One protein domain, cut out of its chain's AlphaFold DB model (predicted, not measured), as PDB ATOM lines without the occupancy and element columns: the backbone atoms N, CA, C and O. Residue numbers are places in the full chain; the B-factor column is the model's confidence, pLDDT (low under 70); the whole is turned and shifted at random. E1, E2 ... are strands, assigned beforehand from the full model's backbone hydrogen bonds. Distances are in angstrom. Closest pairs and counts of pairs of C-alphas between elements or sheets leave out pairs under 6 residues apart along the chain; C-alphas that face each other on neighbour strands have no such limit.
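This is residues 60 to 112 of the 112 residues of an uncharacterized protein of Polyangiaceae bacterium (UniProt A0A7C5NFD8). Little regular structure: one long, twisted hairpin of two strands, E1 and E2, makes the long axis, and the unnamed stretch of residues 91 to 112 folds back beside it from the end of E2. The printed part has 53 residues and no named helix; E1 then E2 form an antiparallel sheet, all strand in class, with only 16 residues in named elements. The whole is loose, radius of gyration of the C-alphas 12.8 A, spanning 40 by 20 by 15 A.

E1, residues 66 to 72, runs 19.6 A from C-alpha 66 at (186.673, 148.627, 90.920). E2, residues 82 to 90, runs 24.1 A to C-alpha 90 at (190.805, 156.105, 86.164).

E1 and E2 are a hairpin with a short link of 9 residues, their directions at 144 degrees. C-alphas 72 and 82 face each other at 4.5 A. N 71 and O 83, 2.8 A apart, are within hydrogen-bond range. Residues 89 to 90 of E2 pair antiparallel with residues 93 to 94.

The two C-alphas farthest apart, of Asp 63 and Asp 77, are 40.7 A apart. The printed part has no cut. Residues 104 to 112 are under pLDDT 70.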
ATOM      1  N   GLU A  60     198.376 153.395  92.856       82.12
ATOM      2  CA  GLU A  60     198.209 152.924  91.496       82.12
ATOM      3  C   GLU A  60     197.215 151.763  91.456       82.12
ATOM      4  O   GLU A  60     197.165 150.937  92.369       82.12
ATOM      5  N   CYS A  61     196.425 151.721  90.393       88.94
ATOM      6  CA  CYS A  61     195.440 150.682  90.127       88.94
ATOM      7  C   CYS A  61     195.394 150.360  88.637       88.94
ATOM      8  O   CYS A  61     195.874 151.145  87.812       88.94
ATOM      9  N   ASP A  62     194.801 149.221  88.287       89.94
ATOM     10  CA  ASP A  62     194.639 148.851  86.886       89.94
ATOM     11  C   ASP A  62     193.404 149.525  86.272       89.94
ATOM     12  O   ASP A  62     192.324 149.589  86.865       89.94
ATOM     13  N   ASP A  63     193.530 150.010  85.034       83.19
ATOM     14  CA  ASP A  63     192.424 150.679  84.346       83.19
ATOM     15  C   ASP A  63     191.171 149.793  84.289       83.19
ATOM     16  O   ASP A  63     191.183 148.694  83.715       83.19
ATOM     17  N   ARG A  64     190.045 150.354  84.758       79.25
ATOM     18  CA  ARG A  64     188.719 149.711  84.887       79.25
ATOM     19  C   ARG A  64     188.581 148.735  86.058       79.25
ATOM     20  O   ARG A  64     187.558 148.052  86.139       79.25
ATOM     21  N   GLU A  65     189.546 148.694  86.965       90.94
ATOM     22  CA  GLU A  65     189.365 148.052  88.261       90.94
ATOM     23  C   GLU A  65     188.334 148.816  89.110       90.94
ATOM     24  O   GLU A  65     188.155 150.036  88.977       90.94
ATOM     25  N   ALA A  66     187.627 148.083  89.967       89.38
ATOM     26  CA  ALA A  66     186.673 148.627  90.920       89.38
ATOM     27  C   ALA A  66     186.905 147.994  92.291       89.38
ATOM     28  O   ALA A  66     187.131 146.787  92.385       89.38
ATOM     29  N   ARG A  67     186.802 148.802  93.346       89.19
ATOM     30  CA  ARG A  67     186.919 148.337  94.733       89.19
ATOM     31  C   ARG A  67     185.870 148.976  95.626       89.19
ATOM     32  O   ARG A  67     185.435 150.102  95.369       89.19
ATOM     33  N   GLY A  68     185.504 148.277  96.695       89.56
ATOM     34  CA  GLY A  68     184.702 148.854  97.768       89.56
ATOM     35  C   GLY A  68     185.448 149.999  98.458       89.56
ATOM     36  O   GLY A  68     186.675 150.006  98.537       89.56
ATOM     37  N   CYS A  69     184.708 150.986  98.949       90.44
ATOM     38  CA  CYS A  69     185.256 152.075  99.751       90.44
ATOM     39  C   CYS A  69     184.331 152.411 100.917       90.44
ATOM     40  O   CYS A  69     183.109 152.286 100.819       90.44
ATOM     41  N   LYS A  70     184.926 152.875 102.020       91.38
ATOM     42  CA  LYS A  70     184.217 153.295 103.227       91.38
ATOM     43  C   LYS A  70     184.738 154.658 103.678       91.38
ATOM     44  O   LYS A  70     185.942 154.855 103.795       91.38
ATOM     45  N   ILE A  71     183.834 155.602 103.919       91.12
ATOM     46  CA  ILE A  71     184.149 156.913 104.495       91.12
ATOM     47  C   ILE A  71     183.506 156.977 105.872       91.12
ATOM     48  O   ILE A  71     182.282 156.932 105.991       91.12
ATOM     49  N   TYR A  72     184.323 157.119 106.911       90.94
ATOM     50  CA  TYR A  72     183.844 157.353 108.267       90.94
ATOM     51  C   TYR A  72     183.459 158.823 108.432       90.94
ATOM     52  O   TYR A  72     184.248 159.728 108.162       90.94
ATOM     53  N   LEU A  73     182.214 159.057 108.834       91.00
ATOM     54  CA  LEU A  73     181.673 160.381 109.115       91.00
ATOM     55  C   LEU A  73     181.714 160.646 110.623       91.00
ATOM     56  O   LEU A  73     182.042 159.770 111.422       91.00
ATOM     57  N   GLU A  74     181.367 161.864 111.026       92.50
ATOM     58  CA  GLU A  74     181.245 162.186 112.445       92.50
ATOM     59  C   GLU A  74     180.171 161.311 113.111       92.50
ATOM     60  O   GLU A  74     179.073 161.105 112.577       92.50
ATOM     61  N   SER A  75     180.501 160.776 114.283       93.00
ATOM     62  CA  SER A  75     179.581 159.975 115.088       93.00
ATOM     63  C   SER A  75     178.512 160.854 115.733       93.00
ATOM     64  O   SER A  75     178.792 161.965 116.179       93.00
ATOM     65  N   HIS A  76     177.288 160.338 115.840       88.88
ATOM     66  CA  HIS A  76     176.184 161.022 116.519       88.88
ATOM     67  C   HIS A  76     175.537 160.072 117.527       88.88
ATOM     68  O   HIS A  76     175.259 158.924 117.192       88.88
ATOM     69  N   ASP A  77     175.333 160.530 118.766       94.19
ATOM     70  CA  ASP A  77     174.775 159.731 119.874       94.19
ATOM     71  C   ASP A  77     175.471 158.371 120.098       94.19
ATOM     72  O   ASP A  77     174.847 157.382 120.474       94.19
ATOM     73  N   GLY A  78     176.786 158.309 119.860       91.62
ATOM     74  CA  GLY A  78     177.576 157.080 120.003       91.62
ATOM     75  C   GLY A  78     177.461 156.103 118.828       91.62
ATOM     76  O   GLY A  78     178.092 155.051 118.859       91.62
ATOM     77  N   THR A  79     176.707 156.438 117.779       91.75
ATOM     78  CA  THR A  79     176.663 155.669 116.530       91.75
ATOM     79  C   THR A  79     177.704 156.193 115.542       91.75
ATOM     80  O   THR A  79     177.691 157.375 115.192       91.75
ATOM     81  N   GLN A  80     178.589 155.306 115.074       93.25
ATOM     82  CA  GLN A  80     179.545 155.605 114.009       93.25
ATOM     83  C   GLN A  80     178.821 155.650 112.662       93.25
ATOM     84  O   GLN A  80     178.373 154.629 112.145       93.25
ATOM     85  N   ASN A  81     178.731 156.841 112.076       89.56
ATOM     86  CA  ASN A  81     178.183 157.005 110.736       89.56
ATOM     87  C   ASN A  81     179.258 156.649 109.705       89.56
ATOM     88  O   ASN A  81     180.407 157.078 109.830       89.56
ATOM     89  N   CYS A  82     178.902 155.890 108.673       91.75
ATOM     90  CA  CYS A  82     179.786 155.646 107.540       91.75
ATOM     91  C   CYS A  82     179.018 155.693 106.215       91.75
ATOM     92  O   CYS A  82     177.826 155.392 106.156       91.75
ATOM     93  N   PHE A  83     179.711 156.098 105.155       90.69
ATOM     94  CA  PHE A  83     179.268 155.953 103.775       90.69
ATOM     95  C   PHE A  83     180.018 154.781 103.152       90.69
ATOM     96  O   PHE A  83     181.246 154.746 103.219       90.69
ATOM     97  N   VAL A  84     179.292 153.840 102.553       89.81
ATOM     98  CA  VAL A  84     179.867 152.698 101.834       89.81
ATOM     99  C   VAL A  84     179.531 152.838 100.359       89.81
ATOM    100  O   VAL A  84     178.386 153.126 100.004       89.81
ATOM    101  N   GLY A  85     180.531 152.643  99.510       91.44
ATOM    102  CA  GLY A  85     180.401 152.827  98.075       91.44
ATOM    103  C   GLY A  85     181.451 152.065  97.279       91.44
ATOM    104  O   GLY A  85     182.050 151.103  97.758       91.44
ATOM    105  N   VAL A  86     181.685 152.533  96.057       91.81
ATOM    106  CA  VAL A  86     182.669 151.990  95.118       91.81
ATOM    107  C   VAL A  86     183.609 153.091  94.615       91.81
ATOM    108  O   VAL A  86     183.199 154.234  94.391       91.81
ATOM    109  N   GLN A  87     184.882 152.747  94.439       93.25
ATOM    110  CA  GLN A  87     185.867 153.538  93.702       93.25
ATOM    111  C   GLN A  87     186.192 152.839  92.389       93.25
ATOM    112  O   GLN A  87     186.319 151.616  92.340       93.25
ATOM    113  N   TYR A  88     186.371 153.632  91.337       90.38
ATOM    114  CA  TYR A  88     186.815 153.157  90.033       90.38
ATOM    115  C   TYR A  88     188.218 153.670  89.752       90.38
ATOM    116  O   TYR A  88     188.515 154.835  90.037       90.38
ATOM    117  N   CYS A  89     189.050 152.817  89.169       91.81
ATOM    118  CA  CYS A  89     190.350 153.225  88.676       91.81
ATOM    119  C   CYS A  89     190.212 154.015  87.368       91.81
ATOM    120  O   CYS A  89     189.599 153.536  86.406       91.81
ATOM    121  N   VAL A  90     190.776 155.222  87.334       88.88
ATOM    122  CA  VAL A  90     190.805 156.105  86.164       88.88
ATOM    123  C   VAL A  90     192.217 156.649  85.998       88.88
ATOM    124  O   VAL A  90     192.753 157.267  86.915       88.88
ATOM    125  N   ASP A  91     192.803 156.430  84.821       89.88
ATOM    126  CA  ASP A  91     194.161 156.864  84.477       89.88
ATOM    127  C   ASP A  91     195.216 156.353  85.478       89.88
ATOM    128  O   ASP A  91     196.149 157.071  85.838       89.88
ATOM    129  N   GLY A  92     195.046 155.114  85.950       90.38
ATOM    130  CA  GLY A  92     195.920 154.493  86.948       90.38
ATOM    131  C   GLY A  92     195.740 154.990  88.385       90.38
ATOM    132  O   GLY A  92     196.564 154.649  89.228       90.38
ATOM    133  N   TYR A  93     194.700 155.776  88.688       90.94
ATOM    134  CA  TYR A  93     194.431 156.283  90.039       90.94
ATOM    135  C   TYR A  93     193.006 155.991  90.507       90.94
ATOM    136  O   TYR A  93     192.040 156.068  89.745       90.94
ATOM    137  N   TRP A  94     192.858 155.725  91.802       91.25
ATOM    138  CA  TRP A  94     191.545 155.556  92.414       91.25
ATOM    139  C   TRP A  94     190.763 156.872  92.431       91.25
ATOM    140  O   TRP A  94     191.203 157.879  92.992       91.25
ATOM    141  N   GLY A  95     189.577 156.855  91.825       90.25
ATOM    142  CA  GLY A  95     188.640 157.972  91.845       90.25
ATOM    143  C   GLY A  95     187.946 158.168  93.197       90.25
ATOM    144  O   GLY A  95     188.214 157.492  94.189       90.25
ATOM    145  N   ALA A  96     186.998 159.109  93.235       92.12
ATOM    146  CA  ALA A  96     186.196 159.358  94.429       92.12
ATOM    147  C   ALA A  96     185.308 158.153  94.783       92.12
ATOM    148  O   ALA A  96     184.817 157.450  93.896       92.12
ATOM    149  N   CYS A  97     185.063 157.975  96.084       93.12
ATOM    150  CA  CYS A  97     184.085 157.017  96.589       93.12
ATOM    151  C   CYS A  97     182.677 157.488  96.202       93.12
ATOM    152  O   CYS A  97     182.288 158.612  96.526       93.12
ATOM    153  N   GLN A  98     181.942 156.653  95.474       93.56
ATOM    154  CA  GLN A  98     180.624 156.964  94.913       93.56
ATOM    155  C   GLN A  98     179.617 155.876  95.282       93.56
ATOM    156  O   GLN A  98     180.003 154.791  95.707       93.56
ATOM    157  N   GLU A  99     178.322 156.154  95.125       91.94
ATOM    158  CA  GLU A  99     177.286 155.132  95.311       91.94
ATOM    159  C   GLU A  99     177.501 153.979  94.321       91.94
ATOM    160  O   GLU A  99     177.778 154.213  93.144       91.94
ATOM    161  N   ASP A 100     177.368 152.737  94.788       86.38
ATOM    162  CA  ASP A 100     177.447 151.561  93.923       86.38
ATOM    163  C   ASP A 100     176.084 151.302  93.251       86.38
ATOM    164  O   ASP A 100     175.149 150.853  93.920       86.38
ATOM    165  N   PRO A 101     175.941 151.525  91.928       78.62
ATOM    166  CA  PRO A 101     174.677 151.300  91.227       78.62
ATOM    167  C   PRO A 101     174.314 149.813  91.106       78.62
ATOM    168  O   PRO A 101     173.174 149.488  90.772       78.62
ATOM    169  N   THR A 102     175.275 148.910  91.327       78.50
ATOM    170  CA  THR A 102     175.076 147.457  91.266       78.50
ATOM    171  C   THR A 102     174.726 146.853  92.626       78.50
ATOM    172  O   THR A 102     174.145 145.770  92.674       78.50
ATOM    173  N   GLY A 103     175.039 147.556  93.719       71.12
ATOM    174  CA  GLY A 103     174.822 147.116  95.099       71.12
ATOM    175  C   GLY A 103     175.697 145.941  95.549       71.12
ATOM    176  O   GLY A 103     175.501 145.443  96.654       71.12
ATOM    177  N   VAL A 104     176.644 145.496  94.719       69.25
ATOM    178  CA  VAL A 104     177.552 144.377  95.006       69.25
ATOM    179  C   VAL A 104     178.480 144.725  96.171       69.25
ATOM    180  O   VAL A 104     178.686 143.895  97.048       69.25
ATOM    181  N   TYR A 105     178.956 145.969  96.230       63.88
ATOM    182  CA  TYR A 105     179.889 146.456  97.253       63.88
ATOM    183  C   TYR A 105     179.194 147.131  98.444       63.88
ATOM    184  O   TYR A 105     179.820 147.410  99.462       63.88
ATOM    185  N   ALA A 106     177.885 147.384  98.349       56.22
ATOM    186  CA  ALA A 106     177.087 147.893  99.467       56.22
ATOM    187  C   ALA A 106     176.653 146.778 100.444       56.22
ATOM    188  O   ALA A 106     176.285 147.062 101.583       56.22
ATOM    189  N   ALA A 107     176.677 145.515 100.004       49.84
ATOM    190  CA  ALA A 107     176.150 144.379 100.759       49.84
ATOM    191  C   ALA A 107     177.072 143.893 101.895       49.84
ATOM    192  O   ALA A 107     176.589 143.272 102.837       49.84
ATOM    193  N   GLU A 108     178.369 144.204 101.840       51.06
ATOM    194  CA  GLU A 108     179.358 143.782 102.848       51.06
ATOM    195  C   GLU A 108     179.382 144.690 104.094       51.06
ATOM    196  O   GLU A 108     180.119 144.433 105.039       51.06
ATOM    197  N   ALA A 109     178.569 145.755 104.131       47.53
ATOM    198  CA  ALA A 109     178.570 146.746 105.212       47.53
ATOM    199  C   ALA A 109     177.485 146.551 106.286       47.53
ATOM    200  O   ALA A 109     177.309 147.427 107.133       47.53
ATOM    201  N   VAL A 110     176.754 145.433 106.270       46.19
ATOM    202  CA  VAL A 110     175.781 145.100 107.324       46.19
ATOM    203  C   VAL A 110     176.410 144.093 108.289       46.19
ATOM    204  O   VAL A 110     176.066 142.915 108.269       46.19
ATOM    205  N   ASP A 111     177.345 144.558 109.116       46.41
ATOM    206  CA  ASP A 111     177.731 143.833 110.332       46.41
ATOM    207  C   ASP A 111     176.825 144.330 111.473       46.41
ATOM    208  O   ASP A 111     176.665 145.541 111.657       46.41
ATOM    209  N   TYR A 112     176.117 143.395 112.114       41.03
ATOM    210  CA  TYR A 112     175.003 143.632 113.047       41.03
ATOM    211  C   TYR A 112     175.469 143.841 114.487       41.03
ATOM    212  O   TYR A 112     176.298 143.031 114.956       41.03
TER     213      TYR A 112